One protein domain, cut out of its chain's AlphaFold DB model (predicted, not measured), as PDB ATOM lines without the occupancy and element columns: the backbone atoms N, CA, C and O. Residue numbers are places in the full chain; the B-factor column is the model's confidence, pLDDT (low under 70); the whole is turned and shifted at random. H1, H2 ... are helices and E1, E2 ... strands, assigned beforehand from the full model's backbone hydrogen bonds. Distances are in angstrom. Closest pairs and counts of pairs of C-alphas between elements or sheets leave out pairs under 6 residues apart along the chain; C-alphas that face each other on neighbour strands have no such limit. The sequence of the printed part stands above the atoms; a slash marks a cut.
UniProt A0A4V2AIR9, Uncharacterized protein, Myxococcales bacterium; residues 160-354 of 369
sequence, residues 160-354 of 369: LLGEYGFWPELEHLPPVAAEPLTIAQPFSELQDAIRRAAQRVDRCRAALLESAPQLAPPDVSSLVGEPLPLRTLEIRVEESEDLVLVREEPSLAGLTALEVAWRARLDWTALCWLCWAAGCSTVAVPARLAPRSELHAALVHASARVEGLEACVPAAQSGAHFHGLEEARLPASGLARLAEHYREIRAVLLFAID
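This is residues 160 to 354 of the 369 residues of an uncharacterized protein of Myxococcales bacterium (UniProt A0A4V2AIR9). Four long helices stand side by side in a row, in the order H1, H3, H5, H4, each touching the next, and the small strand hairpin of E1 and E2 reaches away from this row on one side. Short H2 packs on H1, and long stretches without a named element, among them residues 165 to 171 and 281 to 289, run on the other side of the row from the hairpin. The printed part has 195 residues, with five named helices and two named strands in the order H1, H2, E1, E2, H3, H4, H5; the sheet, E1 - E2, is antiparallel. The class is mostly helix, with 98 residues in named elements. The whole is compact, with a radius of gyration of the C-alphas of 16.8 A and spans of 46 by 41 by 40 A.

H1, residues 187 to 211, touches H2, residues 221 to 224, with residues 195 to 202 alone; the closest C-alphas are those of Arg 195 and Val 224, 5.2 A apart. E1, residues 232 to 236, and E2, residues 243 to 247, form an antiparallel hairpin at 157 degrees, with N 233 and O 246 at 2.9 A and N 244 and O 235 at 2.8 A, within hydrogen-bond range. H3, residues 257 to 277, touches H1 at a shallow tilt of 23 degrees, opposite ways, closest at the C-alphas of Val 201 and Ala 264, 5.3 A. H5, residues 332 to 353, touches H3 the same way at a tilt of 36 degrees, only just steep, closest at the C-alphas of Ala 270 and Ile 345, 6.1 A. H4, residues 295 to 310, and H5 form a helical hairpin at a shallow tilt of 27 degrees, opposite ways; the closest C-alphas, Val 306 and Ala 339, are 4.9 A apart. H1 and H4 are apart. The helix packing is mostly aligned, but only just, with 2 of 3 pairs at a shallow tilt. Every O i to N i+4 pair is within hydrogen-bond range in H1, H3, H4 and H5; H2 is too short for such a pair.

H1 begins at C-alpha 187, (304.815, 486.086, 530.113), and is 36.7 A long. H3 is 30.1 A long, beginning at C-alpha 257, (320.290, 517.218, 531.206). H4 is 23.0 A long. H5, 31.7 A, ends at C-alpha 353, (313.268, 484.961, 522.144). E1 is 13.3 A, E2 12.7 A and H2 5.3 A long.

The two C-alphas farthest apart, those of Ala 177 and Glu 210, are 48.6 A apart. The printed part has no cut. The links from H3 to H4, 17 residues, and from H4 to H5, 21 residues, are long. The mean pLDDT of the printed part is 84.1; residues 160 to 162, 237 to 240, 312 to 322, 324 to 326 and 328 to 331 are under 70.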
ATOM      1  N   LEU A 160     318.387 513.339 519.810       56.22
ATOM      2  CA  LEU A 160     318.086 513.615 521.215       56.22
ATOM      3  C   LEU A 160     316.813 514.450 521.413       56.22
ATOM      4  O   LEU A 160     316.119 514.280 522.411       56.22
ATOM      5  N   LEU A 161     316.517 515.359 520.480       57.19
ATOM      6  CA  LEU A 161     315.450 516.361 520.579       57.19
ATOM      7  C   LEU A 161     314.194 516.010 519.765       57.19
ATOM      8  O   LEU A 161     313.292 516.841 519.645       57.19
ATOM      9  N   GLY A 162     314.132 514.814 519.174       64.00
ATOM     10  CA  GLY A 162     312.926 514.319 518.511       64.00
ATOM     11  C   GLY A 162     311.821 513.971 519.513       64.00
ATOM     12  O   GLY A 162     312.093 513.562 520.642       64.00
ATOM     13  N   GLU A 163     310.556 514.058 519.100       70.75
ATOM     14  CA  GLU A 163     309.431 513.660 519.955       70.75
ATOM     15  C   GLU A 163     309.526 512.178 520.354       70.75
ATOM     16  O   GLU A 163     310.007 511.323 519.596       70.75
ATOM     17  N   TYR A 164     309.101 511.872 521.578       84.75
ATOM     18  CA  TYR A 164     308.951 510.498 522.044       84.75
ATOM     19  C   TYR A 164     307.695 509.904 521.415       84.75
ATOM     20  O   TYR A 164     306.579 510.327 521.707       84.75
ATOM     21  N   GLY A 165     307.887 508.919 520.545       85.31
ATOM     22  CA  GLY A 165     306.803 508.259 519.826       85.31
ATOM     23  C   GLY A 165     306.892 506.744 519.914       85.31
ATOM     24  O   GLY A 165     307.956 506.187 520.194       85.31
ATOM     25  N   PHE A 166     305.768 506.086 519.639       88.75
ATOM     26  CA  PHE A 166     305.710 504.650 519.394       88.75
ATOM     27  C   PHE A 166     305.801 504.416 517.884       88.75
ATOM     28  O   PHE A 166     304.815 504.502 517.160       88.75
ATOM     29  N   TRP A 167     307.018 504.207 517.406       82.38
ATOM     30  CA  TRP A 167     307.356 504.097 515.989       82.38
ATOM     31  C   TRP A 167     307.647 502.675 515.479       82.38
ATOM     32  O   TRP A 167     307.648 502.550 514.258       82.38
ATOM     33  N   PRO A 168     307.852 501.612 516.302       88.19
ATOM     34  CA  PRO A 168     308.085 500.274 515.744       88.19
ATOM     35  C   PRO A 168     306.966 499.792 514.803       88.19
ATOM     36  O   PRO A 168     307.230 499.071 513.853       88.19
ATOM     37  N   GLU A 169     305.719 500.243 514.999       82.00
ATOM     38  CA  GLU A 169     304.599 499.940 514.082       82.00
ATOM     39  C   GLU A 169     304.731 500.620 512.708       82.00
ATOM     40  O   GLU A 169     304.121 500.192 511.732       82.00
ATOM     41  N   LEU A 170     305.487 501.715 512.639       77.94
ATOM     42  CA  LEU A 170     305.699 502.506 511.429       77.94
ATOM     43  C   LEU A 170     306.955 502.064 510.666       77.94
ATOM     44  O   LEU A 170     307.182 502.530 509.549       77.94
ATOM     45  N   GLU A 171     307.785 501.203 511.259       79.00
ATOM     46  CA  GLU A 171     308.999 500.713 510.623       79.00
ATOM     47  C   GLU A 171     308.669 499.664 509.557       79.00
ATOM     48  O   GLU A 171     307.933 498.704 509.785       79.00
ATOM     49  N   HIS A 172     309.236 499.843 508.363       80.88
ATOM     50  CA  HIS A 172     309.110 498.858 507.302       80.88
ATOM     51  C   HIS A 172     310.176 497.774 507.468       80.88
ATOM     52  O   HIS A 172     311.347 497.996 507.166       80.88
ATOM     53  N   LEU A 173     309.756 496.594 507.918       84.50
ATOM     54  CA  LEU A 173     310.625 495.432 508.060       84.50
ATOM     55  C   LEU A 173     310.484 494.522 506.831       84.50
ATOM     56  O   LEU A 173     309.406 493.957 506.614       84.50
ATOM     57  N   PRO A 174     311.535 494.366 506.003       82.62
ATOM     58  CA  PRO A 174     311.477 493.467 504.862       82.62
ATOM     59  C   PRO A 174     311.319 492.015 505.340       82.62
ATOM     60  O   PRO A 174     311.922 491.625 506.344       82.62
ATOM     61  N   PRO A 175     310.534 491.183 504.636       82.94
ATOM     62  CA  PRO A 175     310.336 489.796 505.034       82.94
ATOM     63  C   PRO A 175     311.650 489.012 504.941       82.94
ATOM     64  O   PRO A 175     312.362 489.088 503.938       82.94
ATOM     65  N   VAL A 176     311.943 488.215 505.969       86.62
ATOM     66  CA  VAL A 176     313.109 487.322 506.016       86.62
ATOM     67  C   VAL A 176     312.659 485.891 505.737       86.62
ATOM     68  O   VAL A 176     311.663 485.424 506.285       86.62
ATOM     69  N   ALA A 177     313.394 485.189 504.872       80.94
ATOM     70  CA  ALA A 177     313.131 483.796 504.523       80.94
ATOM     71  C   ALA A 177     313.587 482.854 505.650       80.94
ATOM     72  O   ALA A 177     314.617 482.196 505.543       80.94
ATOM     73  N   ALA A 178     312.834 482.822 506.745       81.38
ATOM     74  CA  ALA A 178     313.051 481.920 507.865       81.38
ATOM     75  C   ALA A 178     311.761 481.730 508.673       81.38
ATOM     76  O   ALA A 178     310.789 482.467 508.501       81.38
ATOM     77  N   GLU A 179     311.743 480.724 509.548       82.75
ATOM     78  CA  GLU A 179     310.602 480.498 510.433       82.75
ATOM     79  C   GLU A 179     310.415 481.697 511.384       82.75
ATOM     80  O   GLU A 179     311.408 482.241 511.891       82.75
ATOM     81  N   PRO A 180     309.168 482.155 511.615       83.75
ATOM     82  CA  PRO A 180     308.899 483.203 512.587       83.75
ATOM     83  C   PRO A 180     309.375 482.789 513.978       83.75
ATOM     84  O   PRO A 180     309.086 481.687 514.445       83.75
ATOM     85  N   LEU A 181     310.080 483.696 514.649       90.31
ATOM     86  CA  LEU A 181     310.500 483.492 516.027       90.31
ATOM     87  C   LEU A 181     309.314 483.678 516.970       90.31
ATOM     88  O   LEU A 181     308.457 484.540 516.764       90.31
ATOM     89  N   THR A 182     309.288 482.882 518.032       92.00
ATOM     90  CA  THR A 182     308.319 483.011 519.118       92.00
ATOM     91  C   THR A 182     309.002 483.561 520.357       92.00
ATOM     92  O   THR A 182     310.147 483.215 520.634       92.00
ATOM     93  N   ILE A 183     308.281 484.363 521.138       95.44
ATOM     94  CA  ILE A 183     308.742 484.767 522.469       95.44
ATOM     95  C   ILE A 183     308.898 483.511 523.331       95.44
ATOM     96  O   ILE A 183     307.932 482.766 523.514       95.44
ATOM     97  N   ALA A 184     310.108 483.292 523.840       94.62
ATOM     98  CA  ALA A 184     310.445 482.165 524.705       94.62
ATOM     99  C   ALA A 184     310.384 482.536 526.192       94.62
ATOM    100  O   ALA A 184     310.183 481.659 527.034       94.62
ATOM    101  N   GLN A 185     310.521 483.825 526.524       93.94
ATOM    102  CA  GLN A 185     310.450 484.285 527.909       93.94
ATOM    103  C   GLN A 185     309.067 484.040 528.528       93.94
ATOM    104  O   GLN A 185     308.043 484.210 527.853       93.94
ATOM    105  N   PRO A 186     308.997 483.705 529.832       95.56
ATOM    106  CA  PRO A 186     307.730 483.642 530.545       95.56
ATOM    107  C   PRO A 186     306.963 484.960 530.427       95.56
ATOM    108  O   PRO A 186     307.537 486.044 530.534       95.56
ATOM    109  N   PHE A 187     305.639 484.884 530.274       95.62
ATOM    110  CA  PHE A 187     304.815 486.086 530.113       95.62
ATOM    111  C   PHE A 187     304.983 487.083 531.271       95.62
ATOM    112  O   PHE A 187     305.048 488.288 531.038       95.62
ATOM    113  N   SER A 188     305.114 486.581 532.502       94.12
ATOM    114  CA  SER A 188     305.369 487.399 533.690       94.12
ATOM    115  C   SER A 188     306.724 488.109 533.641       94.12
ATOM    116  O   SER A 188     306.801 489.277 534.001       94.12
ATOM    117  N   GLU A 189     307.775 487.448 533.145       93.44
ATOM    118  CA  GLU A 189     309.106 488.057 533.003       93.44
ATOM    119  C   GLU A 189     309.101 489.157 531.939       93.44
ATOM    120  O   GLU A 189     309.701 490.214 532.133       93.44
ATOM    121  N   LEU A 190     308.357 488.965 530.843       94.88
ATOM    122  CA  LEU A 190     308.181 490.009 529.834       94.88
ATOM    123  C   LEU A 190     307.414 491.218 530.394       94.88
ATOM    124  O   LEU A 190     307.800 492.362 530.149       94.88
ATOM    125  N   GLN A 191     306.344 490.983 531.164       95.06
ATOM    126  CA  GLN A 191     305.618 492.058 531.847       95.06
ATOM    127  C   GLN A 191     306.532 492.807 532.823       95.06
ATOM    128  O   GLN A 191     306.548 494.038 532.823       95.06
ATOM    129  N   ASP A 192     307.341 492.092 533.602       94.31
ATOM    130  CA  ASP A 192     308.289 492.699 534.532       94.31
ATOM    131  C   ASP A 192     309.391 493.484 533.808       94.31
ATOM    132  O   ASP A 192     309.760 494.569 534.259       94.31
ATOM    133  N   ALA A 193     309.877 493.007 532.658       94.00
ATOM    134  CA  ALA A 193     310.827 493.739 531.820       94.00
ATOM    135  C   ALA A 193     310.238 495.069 531.315       94.00
ATOM    136  O   ALA A 193     310.887 496.107 531.436       94.00
ATOM    137  N   ILE A 194     308.984 495.069 530.841       95.94
ATOM    138  CA  ILE A 194     308.261 496.290 530.434       95.94
ATOM    139  C   ILE A 194     308.130 497.262 531.614       95.94
ATOM    140  O   ILE A 194     308.402 498.456 531.476       95.94
ATOM    141  N   ARG A 195     307.750 496.765 532.795       95.50
ATOM    142  CA  ARG A 195     307.583 497.593 533.999       95.50
ATOM    143  C   ARG A 195     308.907 498.179 534.489       95.50
ATOM    144  O   ARG A 195     308.945 499.347 534.869       95.50
ATOM    145  N   ARG A 196     309.996 497.407 534.446       94.12
ATOM    146  CA  ARG A 196     311.351 497.893 534.753       94.12
ATOM    147  C   ARG A 196     311.811 498.933 533.729       94.12
ATOM    148  O   ARG A 196     312.302 499.978 534.139       94.12
ATOM    149  N   ALA A 197     311.583 498.721 532.430       94.44
ATOM    150  CA  ALA A 197     311.869 499.731 531.406       94.44
ATOM    151  C   ALA A 197     311.113 501.044 531.692       94.44
ATOM    152  O   ALA A 197     311.719 502.114 531.718       94.44
ATOM    153  N   ALA A 198     309.818 500.960 532.019       95.88
ATOM    154  CA  ALA A 198     309.015 502.118 532.413       95.88
ATOM    155  C   ALA A 198     309.552 502.814 533.679       95.88
ATOM    156  O   ALA A 198     309.617 504.037 533.713       95.88
ATOM    157  N   GLN A 199     310.006 502.069 534.693       95.00
ATOM    158  CA  GLN A 199     310.632 502.643 535.898       95.00
ATOM    159  C   GLN A 199     311.925 503.402 535.585       95.00
ATOM    160  O   GLN A 199     312.197 504.442 536.187       95.00
ATOM    161  N   ARG A 200     312.731 502.900 534.645       94.38
ATOM    162  CA  ARG A 200     313.966 503.566 534.210       94.38
ATOM    163  C   ARG A 200     313.660 504.858 533.443       94.38
ATOM    164  O   ARG A 200     314.272 505.889 533.732       94.38
ATOM    165  N   VAL A 201     312.647 504.836 532.568       95.19
ATOM    166  CA  VAL A 201     312.115 506.037 531.897       95.19
ATOM    167  C   VAL A 201     311.598 507.056 532.916       95.19
ATOM    168  O   VAL A 201     311.965 508.224 532.831       95.19
ATOM    169  N   ASP A 202     310.798 506.632 533.897       95.00
ATOM    170  CA  ASP A 202     310.208 507.506 534.922       95.00
ATOM    171  C   ASP A 202     311.276 508.196 535.787       95.00
ATOM    172  O   ASP A 202     311.204 509.395 536.054       95.00
ATOM    173  N   ARG A 203     312.349 507.477 536.136       93.94
ATOM    174  CA  ARG A 203     313.506 508.054 536.841       93.94
ATOM    175  C   ARG A 203     314.210 509.135 536.027       93.94
ATOM    176  O   ARG A 203     314.506 510.203 536.559       93.94
ATOM    177  N   CYS A 204     314.462 508.882 534.741       94.94
ATOM    178  CA  CYS A 204     315.047 509.900 533.868       94.94
ATOM    179  C   CYS A 204     314.084 511.084 533.685       94.94
ATOM    180  O   CYS A 204     314.513 512.236 533.699       94.94
ATOM    181  N   ARG A 205     312.774 510.817 533.582       95.19
ATOM    182  CA  ARG A 205     311.727 511.842 533.508       95.19
ATOM    183  C   ARG A 205     311.759 512.768 534.712       95.19
ATOM    184  O   ARG A 205     311.771 513.978 534.518       95.19
ATOM    185  N   ALA A 206     311.801 512.222 535.924       94.44
ATOM    186  CA  ALA A 206     311.851 513.008 537.153       94.44
ATOM    187  C   ALA A 206     313.055 513.967 537.161       94.44
ATOM    188  O   ALA A 206     312.880 515.165 537.373       94.44
ATOM    189  N   ALA A 207     314.250 513.474 536.816       94.25
ATOM    190  CA  ALA A 207     315.458 514.299 536.730       94.25
ATOM    191  C   ALA A 207     315.367 515.403 535.651       94.25
ATOM    192  O   ALA A 207     315.855 516.522 535.837       94.25
ATOM    193  N   LEU A 208     314.720 515.115 534.517       92.62
ATOM    194  CA  LEU A 208     314.521 516.090 533.440       92.62
ATOM    195  C   LEU A 208     313.456 517.130 533.782       92.62
ATOM    196  O   LEU A 208     313.615 518.288 533.417       92.62
ATOM    197  N   LEU A 209     312.400 516.767 534.509       92.94
ATOM    198  CA  LEU A 209     311.376 517.721 534.942       92.94
ATOM    199  C   LEU A 209     311.927 518.788 535.899       92.94
ATOM    200  O   LEU A 209     311.390 519.891 535.943       92.94
ATOM    201  N   GLU A 210     313.001 518.493 536.631       89.56
ATOM    202  CA  GLU A 210     313.673 519.473 537.493       89.56
ATOM    203  C   GLU A 210     314.602 520.419 536.715       89.56
ATOM    204  O   GLU A 210     314.757 521.580 537.095       89.56
ATOM    205  N   SER A 211     315.228 519.940 535.634       85.06
ATOM    206  CA  SER A 211     316.353 520.625 534.975       85.06
ATOM    207  C   SER A 211     316.063 521.120 533.552       85.06
ATOM    208  O   SER A 211     316.477 522.218 533.182       85.06
ATOM    209  N   ALA A 212     315.354 520.331 532.746       83.19
ATOM    210  CA  ALA A 212     315.028 520.604 531.349       83.19
ATOM    211  C   ALA A 212     313.683 519.944 530.958       83.19
ATOM    212  O   ALA A 212     313.673 518.953 530.221       83.19
ATOM    213  N   PRO A 213     312.534 520.481 531.420       85.69
ATOM    214  CA  PRO A 213     311.220 519.851 531.244       85.69
ATOM    215  C   PRO A 213     310.843 519.563 529.786       85.69
ATOM    216  O   PRO A 213     310.137 518.599 529.506       85.69
ATOM    217  N   GLN A 214     311.328 520.381 528.851       80.25
ATOM    218  CA  GLN A 214     311.110 520.227 527.412       80.25
ATOM    219  C   GLN A 214     311.741 518.959 526.817       80.25
ATOM    220  O   GLN A 214     311.383 518.572 525.711       80.25
ATOM    221  N   LEU A 215     312.688 518.334 527.525       83.69
ATOM    222  CA  LEU A 215     313.356 517.096 527.114       83.69
ATOM    223  C   LEU A 215     312.749 515.853 527.775       83.69
ATOM    224  O   LEU A 215     313.192 514.741 527.509       83.69
ATOM    225  N   ALA A 216     311.779 516.026 528.673       90.50
ATOM    226  CA  ALA A 216     311.273 514.932 529.484       90.50
ATOM    227  C   ALA A 216     310.417 513.950 528.647       90.50
ATOM    228  O   ALA A 216     309.514 514.395 527.931       90.50
ATOM    229  N   PRO A 217     310.624 512.622 528.771       92.75
ATOM    230  CA  PRO A 217     309.808 511.605 528.099       92.75
ATOM    231  C   PRO A 217     308.354 511.624 528.575       92.75
ATOM    232  O   PRO A 217     308.103 512.135 529.660       92.75
ATOM    233  N   PRO A 218     307.389 511.050 527.836       93.69
ATOM    234  CA  PRO A 218     305.997 510.948 528.253       93.69
ATOM    235  C   PRO A 218     305.837 510.310 529.634       93.69
ATOM    236  O   PRO A 218     306.673 509.528 530.084       93.69
ATOM    237  N   ASP A 219     304.741 510.648 530.309       94.00
ATOM    238  CA  ASP A 219     304.412 510.066 531.606       94.00
ATOM    239  C   ASP A 219     304.063 508.576 531.466       94.00
ATOM    240  O   ASP A 219     303.112 508.205 530.775       94.00
ATOM    241  N   VAL A 220     304.847 507.734 532.139       95.12
ATOM    242  CA  VAL A 220     304.710 506.271 532.168       95.12
ATOM    243  C   VAL A 220     304.341 505.746 533.560       95.12
ATOM    244  O   VAL A 220     304.336 504.535 533.774       95.12
ATOM    245  N   SER A 221     303.996 506.623 534.507       91.44
ATOM    246  CA  SER A 221     303.697 506.267 535.905       91.44
ATOM    247  C   SER A 221     302.626 505.175 536.043       91.44
ATOM    248  O   SER A 221     302.734 504.289 536.891       91.44
ATOM    249  N   SER A 222     301.629 505.169 535.151       91.75
ATOM    250  CA  SER A 222     300.579 504.140 535.102       91.75
ATOM    251  C   SER A 222     301.090 502.721 534.803       91.75
ATOM    252  O   SER A 222     300.458 501.747 535.207       91.75
ATOM    253  N   LEU A 223     302.234 502.593 534.122       93.50
ATOM    254  CA  LEU A 223     302.854 501.313 533.757       93.50
ATOM    255  C   LEU A 223     303.743 500.776 534.880       93.50
ATOM    256  O   LEU A 223     303.916 499.566 535.008       93.50
ATOM    257  N   VAL A 224     304.308 501.669 535.696       88.88
ATOM    258  CA  VAL A 224     305.227 501.316 536.783       88.88
ATOM    259  C   VAL A 224     304.516 500.463 537.842       88.88
ATOM    260  O   VAL A 224     305.013 499.392 538.211       88.88
ATOM    261  N   GLY A 225     303.332 500.892 538.290       83.56
ATOM    262  CA  GLY A 225     302.609 500.239 539.386       83.56
ATOM    263  C   GLY A 225     303.452 500.182 540.669       83.56
ATOM    264  O   GLY A 225     304.114 501.154 541.018       83.56
ATOM    265  N   GLU A 226     303.461 499.040 541.362       85.62
ATOM    266  CA  GLU A 226     304.384 498.811 542.487       85.62
ATOM    267  C   GLU A 226     305.834 498.644 541.987       85.62
ATOM    268  O   GLU A 226     306.081 497.750 541.171       85.62
ATOM    269  N   PRO A 227     306.806 499.457 542.446       84.00
ATOM    270  CA  PRO A 227     308.179 499.391 541.956       84.00
ATOM    271  C   PRO A 227     308.788 497.992 542.078       84.00
ATOM    272  O   PRO A 227     308.692 497.342 543.118       84.00
ATOM    273  N   LEU A 228     309.450 497.548 541.012       88.44
ATOM    274  CA  LEU A 228     310.195 496.297 540.984       88.44
ATOM    275  C   LEU A 228     311.659 496.613 541.312       88.44
ATOM    276  O   LEU A 228     312.138 497.704 540.996       88.44
ATOM    277  N   PRO A 229     312.401 495.686 541.934       86.06
ATOM    278  CA  PRO A 229     313.826 495.890 542.134       86.06
ATOM    279  C   PRO A 229     314.542 495.928 540.776       86.06
ATOM    280  O   PRO A 229     314.436 494.983 539.987       86.06
ATOM    281  N   LEU A 230     315.276 497.018 540.524       84.25
ATOM    282  CA  LEU A 230     316.263 497.100 539.447       84.25
ATOM    283  C   LEU A 230     317.497 496.301 539.874       84.25
ATOM    284  O   LEU A 230     318.012 496.481 540.980       84.25
ATOM    285  N   ARG A 231     317.930 495.370 539.029       86.12
ATOM    286  CA  ARG A 231     318.941 494.365 539.369       86.12
ATOM    287  C   ARG A 231     320.346 494.816 538.973       86.12
ATOM    288  O   ARG A 231     320.540 495.632 538.073       86.12
ATOM    289  N   THR A 232     321.336 494.231 539.639       85.38
ATOM    290  CA  THR A 232     322.718 494.159 539.152       85.38
ATOM    291  C   THR A 232     323.033 492.690 538.921       85.38
ATOM    292  O   THR A 232     322.903 491.889 539.846       85.38
ATOM    293  N   LEU A 233     323.382 492.333 537.689       83.31
ATOM    294  CA  LEU A 233     323.663 490.960 537.277       83.31
ATOM    295  C   LEU A 233     325.134 490.847 536.880       83.31
ATOM    296  O   LEU A 233     325.635 491.695 536.144       83.31
ATOM    297  N   GLU A 234     325.806 489.797 537.345       81.31
ATOM    298  CA  GLU A 234     327.135 489.417 536.858       81.31
ATOM    299  C   GLU A 234     326.961 488.282 535.851       81.31
ATOM    300  O   GLU A 234     326.509 487.190 536.206       81.31
ATOM    301  N   ILE A 235     327.270 488.546 534.585       76.38
ATOM    302  CA  ILE A 235     327.115 487.586 533.493       76.38
ATOM    303  C   ILE A 235     328.499 487.204 532.993       76.38
ATOM    304  O   ILE A 235     329.320 488.066 532.693       76.38
ATOM    305  N   ARG A 236     328.768 485.903 532.904       70.56
ATOM    306  CA  ARG A 236     330.014 485.402 532.324       70.56
ATOM    307  C   ARG A 236     329.912 485.416 530.807       70.56
ATOM    308  O   ARG A 236     328.951 484.878 530.267       70.56
ATOM    309  N   VAL A 237     330.910 485.992 530.147       67.75
ATOM    310  CA  VAL A 237     331.024 485.928 528.686       67.75
ATOM    311  C   VAL A 237     331.425 484.504 528.297       67.75
ATOM    312  O   VAL A 237     332.359 483.948 528.877       67.75
ATOM    313  N   GLU A 238     330.720 483.884 527.345       62.66
ATOM    314  CA  GLU A 238     331.122 482.564 526.844       62.66
ATOM    315  C   GLU A 238     332.554 482.621 526.289       62.66
ATOM    316  O   GLU A 238     332.926 483.546 525.573       62.66
ATOM    317  N   GLU A 239     333.360 481.608 526.619       64.94
ATOM    318  CA  GLU A 239     334.759 481.471 526.180       64.94
ATOM    319  C   GLU A 239     335.741 482.553 526.685       64.94
ATOM    320  O   GLU A 239     336.894 482.564 526.251       64.94
ATOM    321  N   SER A 240     335.343 483.399 527.645       64.94
ATOM    322  CA  SER A 240     336.253 484.280 528.394       64.94
ATOM    323  C   SER A 240     336.154 484.049 529.910       64.94
ATOM    324  O   SER A 240     335.140 483.578 530.429       64.94
ATOM    325  N   GLU A 241     337.219 484.382 530.644       71.50
ATOM    326  CA  GLU A 241     337.167 484.509 532.109       71.50
ATOM    327  C   GLU A 241     336.503 485.828 532.554       71.50
ATOM    328  O   GLU A 241     336.224 486.010 533.742       71.50
ATOM    329  N   ASP A 242     336.214 486.726 531.609       71.31
ATOM    330  CA  ASP A 242     335.631 488.037 531.871       71.31
ATOM    331  C   ASP A 242     334.157 487.957 532.311       71.31
ATOM    332  O   ASP A 242     333.349 487.161 531.814       71.31
ATOM    333  N   LEU A 243     333.797 488.839 533.248       71.62
ATOM    334  CA  LEU A 243     332.429 489.060 533.711       71.62
ATOM    335  C   LEU A 243     331.939 490.430 533.231       71.62
ATOM    336  O   LEU A 243     332.612 491.441 533.432       71.62
ATOM    337  N   VAL A 244     330.737 490.469 532.661       74.81
ATOM    338  CA  VAL A 244     330.020 491.698 532.316       74.81
ATOM    339  C   VAL A 244     329.013 492.005 533.418       74.81
ATOM    340  O   VAL A 244     328.206 491.158 533.807       74.81
ATOM    341  N   LEU A 245     329.065 493.234 533.931       77.19
ATOM    342  CA  LEU A 245     328.122 493.731 534.928       77.19
ATOM    343  C   LEU A 245     326.973 494.456 534.236       77.19
ATOM    344  O   LEU A 245     327.156 495.555 533.717       77.19
ATOM    345  N   VAL A 246     325.773 493.891 534.307       80.62
ATOM    346  CA  VAL A 246     324.561 494.539 533.798       80.62
ATOM    347  C   VAL A 246     323.844 495.221 534.946       80.62
ATOM    348  O   VAL A 246     323.327 494.569 535.857       80.62
ATOM    349  N   ARG A 247     323.824 496.554 534.905       82.31
ATOM    350  CA  ARG A 247     323.131 497.398 535.882       82.31
ATOM    351  C   ARG A 247     321.845 497.918 535.264       82.31
ATOM    352  O   ARG A 247     321.871 498.772 534.383       82.31
ATOM    353  N   GLU A 248     320.713 497.427 535.752       84.94
ATOM    354  CA  GLU A 248     319.405 497.915 535.306       84.94
ATOM    355  C   GLU A 248     319.113 499.316 535.865       84.94
ATOM    356  O   GLU A 248     318.329 500.073 535.300       84.94
ATOM    357  N   GLU A 249     319.752 499.697 536.972       84.31
ATOM    358  CA  GLU A 249     319.615 501.033 537.540       84.31
ATOM    359  C   GLU A 249     320.435 502.065 536.745       84.31
ATOM    360  O   GLU A 249     321.667 501.972 536.714       84.31
ATOM    361  N   PRO A 250     319.792 503.070 536.109       82.00
ATOM    362  CA  PRO A 250     320.524 504.110 535.404       82.00
ATOM    363  C   PRO A 250     321.224 505.020 536.419       82.00
ATOM    364  O   PRO A 250     320.585 505.616 537.288       82.00
ATOM    365  N   SER A 251     322.544 505.156 536.293       84.69
ATOM    366  CA  SER A 251     323.300 506.152 537.052       84.69
ATOM    367  C   SER A 251     323.086 507.529 536.432       84.69
ATOM    368  O   SER A 251     323.562 507.781 535.331       84.69
ATOM    369  N   LEU A 252     322.389 508.418 537.142       88.50
ATOM    370  CA  LEU A 252     322.118 509.791 536.683       88.50
ATOM    371  C   LEU A 252     323.023 510.842 537.345       88.50
ATOM    372  O   LEU A 252     323.040 512.002 536.940       88.50
ATOM    373  N   ALA A 253     323.767 510.457 538.383       87.56
ATOM    374  CA  ALA A 253     324.605 511.380 539.134       87.56
ATOM    375  C   ALA A 253     325.744 511.927 538.259       87.56
ATOM    376  O   ALA A 253     326.502 511.162 537.668       87.56
ATOM    377  N   GLY A 254     325.876 513.255 538.215       85.44
ATOM    378  CA  GLY A 254     326.916 513.937 537.440       85.44
ATOM    379  C   GLY A 254     326.625 514.070 535.943       85.44
ATOM    380  O   GLY A 254     327.432 514.682 535.250       85.44
ATOM    381  N   LEU A 255     325.489 513.555 535.458       84.06
ATOM    382  CA  LEU A 255     325.068 513.724 534.069       84.06
ATOM    383  C   LEU A 255     324.435 515.102 533.841       84.06
ATOM    384  O   LEU A 255     323.687 515.625 534.670       84.06
ATOM    385  N   THR A 256     324.704 515.676 532.676       85.38
ATOM    386  CA  THR A 256     323.994 516.835 532.136       85.38
ATOM    387  C   THR A 256     322.559 516.463 531.752       85.38
ATOM    388  O   THR A 256     322.247 515.303 531.479       85.38
ATOM    389  N   ALA A 257     321.669 517.455 531.646       83.06
ATOM    390  CA  ALA A 257     320.290 517.218 531.206       83.06
ATOM    391  C   ALA A 257     320.210 516.530 529.827       83.06
ATOM    392  O   ALA A 257     319.301 515.744 529.581       83.06
ATOM    393  N   LEU A 258     321.175 516.780 528.937       79.75
ATOM    394  CA  LEU A 258     321.222 516.142 527.622       79.75
ATOM    395  C   LEU A 258     321.589 514.653 527.713       79.75
ATOM    396  O   LEU A 258     320.978 513.829 527.041       79.75
ATOM    397  N   GLU A 259     322.541 514.297 528.574       83.12
ATOM    398  CA  GLU A 259     322.921 512.898 528.820       83.12
ATOM    399  C   GLU A 259     321.795 512.122 529.517       83.12
ATOM    400  O   GLU A 259     321.534 510.965 529.185       83.12
ATOM    401  N   VAL A 260     321.058 512.766 530.430       89.88
ATOM    402  CA  VAL A 260     319.850 512.171 531.021       89.88
ATOM    403  C   VAL A 260     318.761 511.973 529.959       89.88
ATOM    404  O   VAL A 260     318.131 510.916 529.923       89.88
ATOM    405  N   ALA A 261     318.555 512.943 529.062       86.94
ATOM    406  CA  ALA A 261     317.609 512.821 527.950       86.94
ATOM    407  C   ALA A 261     317.990 511.681 526.994       86.94
ATOM    408  O   ALA A 261     317.122 510.923 526.555       86.94
ATOM    409  N   TRP A 262     319.289 511.497 526.739       84.25
ATOM    410  CA  TRP A 262     319.795 510.357 525.978       84.25
ATOM    411  C   TRP A 262     319.439 509.029 526.636       84.25
ATOM    412  O   TRP A 262     318.865 508.147 525.997       84.25
ATOM    413  N   ARG A 263     319.705 508.899 527.940       87.62
ATOM    414  CA  ARG A 263     319.375 507.677 528.678       87.62
ATOM    415  C   ARG A 263     317.872 507.401 528.665       87.62
ATOM    416  O   ARG A 263     317.462 506.272 528.411       87.62
ATOM    417  N   ALA A 264     317.052 508.437 528.837       91.12
ATOM    418  CA  ALA A 264     315.602 508.330 528.707       91.12
ATOM    419  C   ALA A 264     315.175 507.820 527.321       91.12
ATOM    420  O   ALA A 264     314.203 507.076 527.214       91.12
ATOM    421  N   ARG A 265     315.880 508.220 526.254       88.06
ATOM    422  CA  ARG A 265     315.588 507.813 524.873       88.06
ATOM    423  C   ARG A 265     315.901 506.342 524.619       88.06
ATOM    424  O   ARG A 265     315.088 505.665 523.988       88.06
ATOM    425  N   LEU A 266     317.031 505.858 525.127       86.81
ATOM    426  CA  LEU A 266     317.388 504.437 525.099       86.81
ATOM    427  C   LEU A 266     316.300 503.606 525.784       86.81
ATOM    428  O   LEU A 266     315.725 502.699 525.185       86.81
ATOM    429  N   ASP A 267     315.923 504.014 526.993       90.69
ATOM    430  CA  ASP A 267     314.960 503.280 527.813       90.69
ATOM    431  C   ASP A 267     313.552 503.315 527.213       90.69
ATOM    432  O   ASP A 267     312.835 502.314 527.233       90.69
ATOM    433  N   TRP A 268     313.176 504.442 526.607       93.25
ATOM    434  CA  TRP A 268     311.937 504.571 525.846       93.25
ATOM    435  C   TRP A 268     311.914 503.662 524.614       93.25
ATOM    436  O   TRP A 268     310.888 503.050 524.313       93.25
ATOM    437  N   THR A 269     313.031 503.565 523.895       90.38
ATOM    438  CA  THR A 269     313.143 502.728 522.694       90.38
ATOM    439  C   THR A 269     313.028 501.254 523.064       90.38
ATOM    440  O   THR A 269     312.202 500.548 522.485       90.38
ATOM    441  N   ALA A 270     313.767 500.816 524.087       91.81
ATOM    442  CA  ALA A 270     313.670 499.465 524.628       91.81
ATOM    443  C   ALA A 270     312.238 499.134 525.079       91.81
ATOM    444  O   ALA A 270     311.691 498.091 524.719       91.81
ATOM    445  N   LEU A 271     311.586 500.059 525.794       95.69
ATOM    446  CA  LEU A 271     310.186 499.935 526.197       95.69
ATOM    447  C   LEU A 271     309.248 499.764 524.990       95.69
ATOM    448  O   LEU A 271     308.399 498.873 524.996       95.69
ATOM    449  N   CYS A 272     309.405 500.583 523.944       95.19
ATOM    450  CA  CYS A 272     308.594 500.481 522.729       95.19
ATOM    451  C   CYS A 272     308.755 499.119 522.049       95.19
ATOM    452  O   CYS A 272     307.752 498.512 521.680       95.19
ATOM    453  N   TRP A 273     309.987 498.621 521.919       95.12
ATOM    454  CA  TRP A 273     310.263 497.328 521.292       95.12
ATOM    455  C   TRP A 273     309.770 496.141 522.118       95.12
ATOM    456  O   TRP A 273     309.197 495.219 521.542       95.12
ATOM    457  N   LEU A 274     309.887 496.180 523.449       96.00
ATOM    458  CA  LEU A 274     309.288 495.166 524.326       96.00
ATOM    459  C   LEU A 274     307.762 495.122 524.168       96.00
ATOM    460  O   LEU A 274     307.182 494.050 523.984       96.00
ATOM    461  N   CYS A 275     307.103 496.286 524.203       96.56
ATOM    462  CA  CYS A 275     305.662 496.388 523.978       96.56
ATOM    463  C   CYS A 275     305.278 495.875 522.581       96.56
ATOM    464  O   CYS A 275     304.331 495.096 522.453       96.56
ATOM    465  N   TRP A 276     306.012 496.278 521.542       96.31
ATOM    466  CA  TRP A 276     305.762 495.864 520.163       96.31
ATOM    467  C   TRP A 276     305.915 494.351 519.975       96.31
ATOM    468  O   TRP A 276     305.003 493.714 519.445       96.31
ATOM    469  N   ALA A 277     307.003 493.765 520.487       95.50
ATOM    470  CA  ALA A 277     307.260 492.328 520.428       95.50
ATOM    471  C   ALA A 277     306.142 491.531 521.115       95.50
ATOM    472  O   ALA A 277     305.711 490.499 520.603       95.50
ATOM    473  N   ALA A 278     305.609 492.046 522.229       95.31
ATOM    474  CA  ALA A 278     304.488 491.442 522.944       95.31
ATOM    475  C   ALA A 278     303.133 491.538 522.211       95.31
ATOM    476  O   ALA A 278     302.166 490.900 522.642       95.31
ATOM    477  N   GLY A 279     303.052 492.320 521.128       94.81
ATOM    478  CA  GLY A 279     301.841 492.518 520.328       94.81
ATOM    479  C   GLY A 279     301.115 493.840 520.562       94.81
ATOM    480  O   GLY A 279     300.013 494.024 520.048       94.81
ATOM    481  N   CYS A 280     301.685 494.769 521.331       95.62
ATOM    482  CA  CYS A 280     301.085 496.084 521.533       95.62
ATOM    483  C   CYS A 280     301.343 496.996 520.322       95.62
ATOM    484  O   CYS A 280     302.371 496.894 519.653       95.62
ATOM    485  N   SER A 281     300.415 497.915 520.058       93.06
ATOM    486  CA  SER A 281     300.562 499.006 519.077       93.06
ATOM    487  C   SER A 281     300.810 500.366 519.749       93.06
ATOM    488  O   SER A 281     300.817 501.403 519.093       93.06
ATOM    489  N   THR A 282     300.947 500.361 521.074       93.88
ATOM    490  CA  THR A 282     301.232 501.510 521.936       93.88
ATOM    491  C   THR A 282     302.073 501.037 523.120       93.88
ATOM    492  O   THR A 282     302.160 499.837 523.393       93.88
ATOM    493  N   VAL A 283     302.641 501.969 523.883       96.06
ATOM    494  CA  VAL A 283     303.270 501.639 525.166       96.06
ATOM    495  C   VAL A 283     302.189 501.175 526.152       96.06
ATOM    496  O   VAL A 283     301.309 501.948 526.524       96.06
ATOM    497  N   ALA A 284     302.229 499.899 526.535       95.38
ATOM    498  CA  ALA A 284     301.268 499.268 527.439       95.38
ATOM    499  C   ALA A 284     301.852 497.990 528.059       95.38
ATOM    500  O   ALA A 284     302.620 497.281 527.405       95.38
ATOM    501  N   VAL A 285     301.431 497.648 529.284       95.56
ATOM    502  CA  VAL A 285     301.633 496.296 529.829       95.56
ATOM    503  C   VAL A 285     300.569 495.377 529.210       95.56
ATOM    504  O   VAL A 285     299.377 495.590 529.445       95.56
ATOM    505  N   PRO A 286     300.951 494.378 528.397       95.25
ATOM    506  CA  PRO A 286     299.997 493.514 527.709       95.25
ATOM    507  C   PRO A 286     299.205 492.652 528.700       95.25
ATOM    508  O   PRO A 286     299.761 492.122 529.661       95.25
ATOM    509  N   ALA A 287     297.910 492.449 528.430       94.50
ATOM    510  CA  ALA A 287     297.066 491.496 529.166       94.50
ATOM    511  C   ALA A 287     297.223 490.044 528.672       94.50
ATOM    512  O   ALA A 287     296.889 489.101 529.385       94.50
ATOM    513  N   ARG A 288     297.722 489.861 527.445       94.69
ATOM    514  CA  ARG A 288     298.044 488.565 526.831       94.69
ATOM    515  C   ARG A 288     299.167 488.739 525.811       94.69
ATOM    516  O   ARG A 288     299.259 489.806 525.210       94.69
ATOM    517  N   LEU A 289     299.950 487.689 525.574       94.69
ATOM    518  CA  LEU A 289     300.929 487.665 524.486       94.69
ATOM    519  C   LEU A 289     300.234 487.527 523.133       94.69
ATOM    520  O   LEU A 289     299.389 486.650 522.947       94.69
ATOM    521  N   ALA A 290     300.635 488.369 522.187       94.00
ATOM    522  CA  ALA A 290     300.297 488.239 520.778       94.00
ATOM    523  C   ALA A 290     301.544 488.558 519.928       94.00
ATOM    524  O   ALA A 290     301.608 489.637 519.341       94.00
ATOM    525  N   PRO A 291     302.550 487.656 519.894       90.12
ATOM    526  CA  PRO A 291     303.803 487.912 519.192       90.12
ATOM    527  C   PRO A 291     303.579 488.262 517.721       90.12
ATOM    528  O   PRO A 291     302.718 487.682 517.054       90.12
ATOM    529  N   ARG A 292     304.366 489.216 517.225       91.00
ATOM    530  CA  ARG A 292     304.324 489.687 515.837       91.00
ATOM    531  C   ARG A 292     305.012 488.683 514.908       91.00
ATOM    532  O   ARG A 292     306.070 488.157 515.251       91.00
ATOM    533  N   SER A 293     304.460 488.455 513.716       90.50
ATOM    534  CA  SER A 293     305.100 487.621 512.683       90.50
ATOM    535  C   SER A 293     306.434 488.203 512.211       90.50
ATOM    536  O   SER A 293     307.317 487.474 511.769       90.50
ATOM    537  N   GLU A 294     306.592 489.517 512.343       91.69
ATOM    538  CA  GLU A 294     307.744 490.294 511.906       91.69
ATOM    539  C   GLU A 294     308.900 490.258 512.919       91.69
ATOM    540  O   GLU A 294     309.940 490.857 512.666       91.69
ATOM    541  N   LEU A 295     308.761 489.561 514.057       92.94
ATOM    542  CA  LEU A 295     309.761 489.560 515.132       92.94
ATOM    543  C   LEU A 295     311.149 489.112 514.651       92.94
ATOM    544  O   LEU A 295     312.161 489.711 515.007       92.94
ATOM    545  N   HIS A 296     311.195 488.092 513.792       92.81
ATOM    546  CA  HIS A 296     312.446 487.642 513.188       92.81
ATOM    547  C   HIS A 296     313.040 488.713 512.260       92.81
ATOM    548  O   HIS A 296     314.221 489.040 512.355       92.81
ATOM    549  N   ALA A 297     312.213 489.316 511.403       91.94
ATOM    550  CA  ALA A 297     312.660 490.384 510.515       91.94
ATOM    551  C   ALA A 297     313.203 491.592 511.296       91.94
ATOM    552  O   ALA A 297     314.232 492.142 510.914       91.94
ATOM    553  N   ALA A 298     312.569 491.951 512.418       91.75
ATOM    554  CA  ALA A 298     313.034 493.005 513.314       91.75
ATOM    555  C   ALA A 298     314.433 492.717 513.870       91.75
ATOM    556  O   ALA A 298     315.301 493.587 513.814       91.75
ATOM    557  N   LEU A 299     314.672 491.496 514.360       91.44
ATOM    558  CA  LEU A 299     315.973 491.106 514.908       91.44
ATOM    559  C   LEU A 299     317.072 491.169 513.845       91.44
ATOM    560  O   LEU A 299     318.114 491.781 514.068       91.44
ATOM    561  N   VAL A 300     316.825 490.570 512.678       89.94
ATOM    562  CA  VAL A 300     317.785 490.567 511.563       89.94
ATOM    563  C   VAL A 300     318.067 491.989 511.088       89.94
ATOM    564  O   VAL A 300     319.222 492.337 510.849       89.94
ATOM    565  N   HIS A 301     317.033 492.827 510.985       87.56
ATOM    566  CA  HIS A 301     317.190 494.219 510.585       87.56
ATOM    567  C   HIS A 301     318.002 495.018 511.612       87.56
ATOM    568  O   HIS A 301     318.932 495.721 511.222       87.56
ATOM    569  N   ALA A 302     317.716 494.874 512.911       88.38
ATOM    570  CA  ALA A 302     318.488 495.524 513.967       88.38
ATOM    571  C   ALA A 302     319.969 495.106 513.921       88.38
ATOM    572  O   ALA A 302     320.839 495.975 513.916       88.38
ATOM    573  N   SER A 303     320.262 493.807 513.787       87.06
ATOM    574  CA  SER A 303     321.637 493.305 513.635       87.06
ATOM    575  C   SER A 303     322.349 493.890 512.413       87.06
ATOM    576  O   SER A 303     323.451 494.421 512.536       87.06
ATOM    577  N   ALA A 304     321.707 493.866 511.242       85.50
ATOM    578  CA  ALA A 304     322.297 494.398 510.014       85.50
ATOM    579  C   ALA A 304     322.580 495.910 510.102       85.50
ATOM    580  O   ALA A 304     323.558 496.397 509.530       85.50
ATOM    581  N   ARG A 305     321.740 496.667 510.825       84.12
ATOM    582  CA  ARG A 305     321.943 498.104 511.058       84.12
ATOM    583  C   ARG A 305     323.154 498.379 511.942       84.12
ATOM    584  O   ARG A 305     323.913 499.283 511.606       84.12
ATOM    585  N   VAL A 306     323.359 497.606 513.012       84.62
ATOM    586  CA  VAL A 306     324.567 497.716 513.851       84.62
ATOM    587  C   VAL A 306     325.820 497.537 512.994       84.62
ATOM    588  O   VAL A 306     326.652 498.441 512.937       84.62
ATOM    589  N   GLU A 307     325.911 496.427 512.256       82.44
ATOM    590  CA  GLU A 307     327.073 496.111 511.413       82.44
ATOM    591  C   GLU A 307     327.320 497.179 510.337       82.44
ATOM    592  O   GLU A 307     328.451 497.626 510.130       82.44
ATOM    593  N   GLY A 308     326.257 497.625 509.659       81.75
ATOM    594  CA  GLY A 308     326.353 498.644 508.615       81.75
ATOM    595  C   GLY A 308     326.842 499.994 509.143       81.75
ATOM    596  O   GLY A 308     327.705 500.617 508.520       81.75
ATOM    597  N   LEU A 309     326.328 500.434 510.295       79.06
ATOM    598  CA  LEU A 309     326.705 501.710 510.908       79.06
ATOM    599  C   LEU A 309     328.133 501.677 511.469       79.06
ATOM    600  O   LEU A 309     328.879 502.633 511.256       79.06
ATOM    601  N   GLU A 310     328.552 500.582 512.109       76.56
ATOM    602  CA  GLU A 310     329.935 500.395 512.577       76.56
ATOM    603  C   GLU A 310     330.941 500.386 511.421       76.56
ATOM    604  O   GLU A 310     332.010 500.993 511.507       76.56
ATOM    605  N   ALA A 311     330.579 499.755 510.302       74.38
ATOM    606  CA  ALA A 311     331.384 499.748 509.087       74.38
ATOM    607  C   ALA A 311     331.295 501.064 508.284       74.38
ATOM    608  O   ALA A 311     331.934 501.179 507.234       74.38
ATOM    609  N   CYS A 312     330.511 502.051 508.743       66.50
ATOM    610  CA  CYS A 312     330.206 503.297 508.029       66.50
ATOM    611  C   CYS A 312     329.697 503.071 506.588       66.50
ATOM    612  O   CYS A 312     329.934 503.887 505.693       66.50
ATOM    613  N   VAL A 313     329.002 501.958 506.342       58.66
ATOM    614  CA  VAL A 313     328.404 501.646 505.042       58.66
ATOM    615  C   VAL A 313     327.023 502.303 504.990       58.66
ATOM    616  O   VAL A 313     326.204 502.050 505.874       58.66
ATOM    617  N   PRO A 314     326.712 503.134 503.972       51.31
ATOM    618  CA  PRO A 314     325.372 503.688 503.826       51.31
ATOM    619  C   PRO A 314     324.359 502.545 503.758       51.31
ATOM    620  O   PRO A 314     324.449 501.705 502.860       51.31
ATOM    621  N   ALA A 315     323.408 502.509 504.698       51.97
ATOM    622  CA  ALA A 315     322.330 501.527 504.717       51.97
ATOM    623  C   ALA A 315     321.446 501.733 503.476       51.97
ATOM    624  O   ALA A 315     320.490 502.507 503.461       51.97
ATOM    625  N   ALA A 316     321.831 501.101 502.372       45.06
ATOM    626  CA  ALA A 316     321.142 501.197 501.105       45.06
ATOM    627  C   ALA A 316     319.898 500.308 501.158       45.06
ATOM    628  O   ALA A 316     319.984 499.148 500.769       45.06
ATOM    629  N   GLN A 317     318.765 500.837 501.639       46.94
ATOM    630  CA  GLN A 317     317.414 500.457 501.198       46.94
ATOM    631  C   GLN A 317     316.322 501.356 501.814       46.94
ATOM    632  O   GLN A 317     316.400 501.809 502.948       46.94
ATOM    633  N   SER A 318     315.336 501.663 500.978       43.69
ATOM    634  CA  SER A 318     314.332 502.730 501.037       43.69
ATOM    635  C   SER A 318     313.457 502.845 502.295       43.69
ATOM    636  O   SER A 318     312.773 501.897 502.667       43.69
ATOM    637  N   GLY A 319     313.272 504.090 502.752       50.22
ATOM    638  CA  GLY A 319     311.928 504.667 502.923       50.22
ATOM    639  C   GLY A 319     311.518 505.077 504.335       50.22
ATOM    640  O   GLY A 319     310.843 506.092 504.482       50.22
ATOM    641  N   ALA A 320     311.953 504.354 505.366       48.56
ATOM    642  CA  ALA A 320     311.739 504.742 506.757       48.56
ATOM    643  C   ALA A 320     313.030 504.535 507.549       48.56
ATOM    644  O   ALA A 320     313.595 503.444 507.584       48.56
ATOM    645  N   HIS A 321     313.501 505.622 508.143       59.44
ATOM    646  CA  HIS A 321     314.683 505.663 508.985       59.44
ATOM    647  C   HIS A 321     314.253 505.749 510.457       59.44
ATOM    648  O   HIS A 321     313.160 506.254 510.719       59.44
ATOM    649  N   PHE A 322     315.070 505.269 511.403       65.75
ATOM    650  CA  PHE A 322     314.789 505.272 512.852       65.75
ATOM    651  C   PHE A 322     314.043 506.543 513.305       65.75
ATOM    652  O   PHE A 322     314.580 507.638 513.186       65.75
ATOM    653  N   HIS A 323     312.795 506.444 513.788       70.62
ATOM    654  CA  HIS A 323     311.990 507.618 514.191       70.62
ATOM    655  C   HIS A 323     311.919 508.783 513.157       70.62
ATOM    656  O   HIS A 323     311.797 509.949 513.530       70.62
ATOM    657  N   GLY A 324     312.008 508.512 511.851       61.47
ATOM    658  CA  GLY A 324     312.037 509.551 510.809       61.47
ATOM    659  C   GLY A 324     313.363 510.324 510.704       61.47
ATOM    660  O   GLY A 324     313.399 511.418 510.128       61.47
ATOM    661  N   LEU A 325     314.446 509.779 511.266       69.00
ATOM    662  CA  LEU A 325     315.789 510.356 511.274       69.00
ATOM    663  C   LEU A 325     316.599 509.923 510.051       69.00
ATOM    664  O   LEU A 325     317.012 508.780 509.972       69.00
ATOM    665  N   GLU A 326     316.934 510.823 509.133       68.12
ATOM    666  CA  GLU A 326     317.758 510.458 507.971       68.12
ATOM    667  C   GLU A 326     319.222 510.170 508.350       68.12
ATOM    668  O   GLU A 326     320.055 511.072 508.422       68.12
ATOM    669  N   GLU A 327     319.536 508.890 508.548       73.00
ATOM    670  CA  GLU A 327     320.840 508.382 509.008       73.00
ATOM    671  C   GLU A 327     321.996 508.825 508.110       73.00
ATOM    672  O   GLU A 327     323.043 509.234 508.597       73.00
ATOM    673  N   ALA A 328     321.778 508.860 506.791       67.00
ATOM    674  CA  ALA A 328     322.762 509.339 505.816       67.00
ATOM    675  C   ALA A 328     323.147 510.821 505.999       67.00
ATOM    676  O   ALA A 328     324.112 511.289 505.397       67.00
ATOM    677  N   ARG A 329     322.380 511.579 506.794       65.75
ATOM    678  CA  ARG A 329     322.654 512.982 507.123       65.75
ATOM    679  C   ARG A 329     323.314 513.154 508.495       65.75
ATOM    680  O   ARG A 329     323.556 514.301 508.882       65.75
ATOM    681  N   LEU A 330     323.573 512.069 509.230       68.44
ATOM    682  CA  LEU A 330     324.257 512.111 510.520       68.44
ATOM    683  C   LEU A 330     325.784 512.177 510.338       68.44
ATOM    684  O   LEU A 330     326.325 511.557 509.422       68.44
ATOM    685  N   PRO A 331     326.497 512.910 511.211       66.62
ATOM    686  CA  PRO A 331     327.950 512.809 511.322       66.62
ATOM    687  C   PRO A 331     328.367 511.458 511.932       66.62
ATOM    688  O   PRO A 331     327.531 510.718 512.447       66.62
ATOM    689  N   ALA A 332     329.666 511.142 511.903       70.25
ATOM    690  CA  ALA A 332     330.204 509.859 512.373       70.25
ATOM    691  C   ALA A 332     329.848 509.540 513.836       70.25
ATOM    692  O   ALA A 332     329.520 508.403 514.162       70.25
ATOM    693  N   SER A 333     329.857 510.545 514.705       70.81
ATOM    694  CA  SER A 333     329.435 510.423 516.101       70.81
ATOM    695  C   SER A 333     327.944 510.070 516.233       70.81
ATOM    696  O   SER A 333     327.585 509.124 516.933       70.81
ATOM    697  N   GLY A 334     327.082 510.720 515.446       75.19
ATOM    698  CA  GLY A 334     325.653 510.415 515.362       75.19
ATOM    699  C   GLY A 334     325.373 509.017 514.819       75.19
ATOM    700  O   GLY A 334     324.464 508.349 515.307       75.19
ATOM    701  N   LEU A 335     326.178 508.544 513.863       76.94
ATOM    702  CA  LEU A 335     326.126 507.159 513.388       76.94
ATOM    703  C   LEU A 335     326.548 506.175 514.485       76.94
ATOM    704  O   LEU A 335     325.863 505.178 514.685       76.94
ATOM    705  N   ALA A 336     327.611 506.471 515.238       77.38
ATOM    706  CA  ALA A 336     328.051 505.640 516.360       77.38
ATOM    707  C   ALA A 336     326.982 505.553 517.464       77.38
ATOM    708  O   ALA A 336     326.713 504.480 518.000       77.38
ATOM    709  N   ARG A 337     326.314 506.670 517.759       79.25
ATOM    710  CA  ARG A 337     325.183 506.724 518.691       79.25
ATOM    711  C   ARG A 337     323.961 505.955 518.200       79.25
ATOM    712  O   ARG A 337     323.290 505.294 518.986       79.25
ATOM    713  N   LEU A 338     323.665 506.029 516.908       81.00
ATOM    714  CA  LEU A 338     322.582 505.251 516.324       81.00
ATOM    715  C   LEU A 338     322.910 503.750 516.308       81.00
ATOM    716  O   LEU A 338     322.023 502.936 516.547       81.00
ATOM    717  N   ALA A 339     324.174 503.378 516.084       82.38
ATOM    718  CA  ALA A 339     324.622 501.994 516.209       82.38
ATOM    719  C   ALA A 339     324.363 501.469 517.629       82.38
ATOM    720  O   ALA A 339     323.791 500.395 517.782       82.38
ATOM    721  N   GLU A 340     324.672 502.269 518.655       81.81
ATOM    722  CA  GLU A 340     324.366 501.938 520.052       81.81
ATOM    723  C   GLU A 340     322.866 501.705 520.282       81.81
ATOM    724  O   GLU A 340     322.468 500.731 520.918       81.81
ATOM    725  N   HIS A 341     322.005 502.532 519.686       84.06
ATOM    726  CA  HIS A 341     320.556 502.333 519.762       84.06
ATOM    727  C   HIS A 341     320.109 501.009 519.139       84.06
ATOM    728  O   HIS A 341     319.259 500.318 519.699       84.06
ATOM    729  N   TYR A 342     320.664 500.638 517.987       86.56
ATOM    730  CA  TYR A 342     320.334 499.363 517.355       86.56
ATOM    731  C   TYR A 342     320.869 498.158 518.140       86.56
ATOM    732  O   TYR A 342     320.205 497.118 518.147       86.56
ATOM    733  N   ARG A 343     321.992 498.292 518.863       86.00
ATOM    734  CA  ARG A 343     322.468 497.254 519.796       86.00
ATOM    735  C   ARG A 343     321.472 497.025 520.930       86.00
ATOM    736  O   ARG A 343     321.142 495.876 521.209       86.00
ATOM    737  N   GLU A 344     320.923 498.092 521.502       86.81
ATOM    738  CA  GLU A 344     319.901 498.002 522.553       86.81
ATOM    739  C   GLU A 344     318.616 497.319 522.048       86.81
ATOM    740  O   GLU A 344     318.063 496.434 522.702       86.81
ATOM    741  N   ILE A 345     318.158 497.668 520.838       90.25
ATOM    742  CA  ILE A 345     317.003 497.005 520.205       90.25
ATOM    743  C   ILE A 345     317.280 495.510 520.025       90.25
ATOM    744  O   ILE A 345     316.442 494.675 520.367       90.25
ATOM    745  N   ARG A 346     318.464 495.163 519.511       90.19
ATOM    746  CA  ARG A 346     318.888 493.770 519.348       90.19
ATOM    747  C   ARG A 346     318.888 493.030 520.689       90.19
ATOM    748  O   ARG A 346     318.357 491.922 520.741       90.19
ATOM    749  N   ALA A 347     319.421 493.624 521.757       89.06
ATOM    750  CA  ALA A 347     319.453 493.021 523.092       89.06
ATOM    751  C   ALA A 347     318.044 492.729 523.635       89.06
ATOM    752  O   ALA A 347     317.773 491.624 524.107       89.06
ATOM    753  N   VAL A 348     317.112 493.673 523.477       92.81
ATOM    754  CA  VAL A 348     315.694 493.503 523.836       92.81
ATOM    755  C   VAL A 348     315.044 492.345 523.078       92.81
ATOM    756  O   VAL A 348     314.313 491.542 523.667       92.81
ATOM    757  N   LEU A 349     315.289 492.261 521.770       93.50
ATOM    758  CA  LEU A 349     314.709 491.224 520.921       93.50
ATOM    759  C   LEU A 349     315.277 489.844 521.259       93.50
ATOM    760  O   LEU A 349     314.490 488.912 521.405       93.50
ATOM    761  N   LEU A 350     316.599 489.730 521.446       91.81
ATOM    762  CA  LEU A 350     317.267 488.502 521.896       91.81
ATOM    763  C   LEU A 350     316.726 488.044 523.248       91.81
ATOM    764  O   LEU A 350     316.303 486.898 523.371       91.81
ATOM    765  N   PHE A 351     316.631 488.958 524.219       92.94
ATOM    766  CA  PHE A 351     316.035 488.662 525.517       92.94
ATOM    767  C   PHE A 351     314.659 488.016 525.378       92.94
ATOM    768  O   PHE A 351     314.405 487.008 526.023       92.94
ATOM    769  N   ALA A 352     313.783 488.545 524.521       94.19
ATOM    770  CA  ALA A 352     312.429 488.022 524.371       94.19
ATOM    771  C   ALA A 352     312.373 486.592 523.790       94.19
ATOM    772  O   ALA A 352     311.455 485.835 524.127       94.19
ATOM    773  N   ILE A 353     313.309 486.219 522.915       93.44
ATOM    774  CA  ILE A 353     313.268 484.961 522.144       93.44
ATOM    775  C   ILE A 353     314.208 483.873 522.665       93.44
ATOM    776  O   ILE A 353     314.020 482.711 522.313       93.44
ATOM    777  N   ASP A 354     315.205 484.230 523.470       90.56
ATOM    778  CA  ASP A 354     316.236 483.315 523.940       90.56
ATOM    779  C   ASP A 354     316.172 483.197 525.472       90.56
ATOM    780  O   ASP A 354     316.398 484.184 526.178       90.56
TER     781      ASP A 354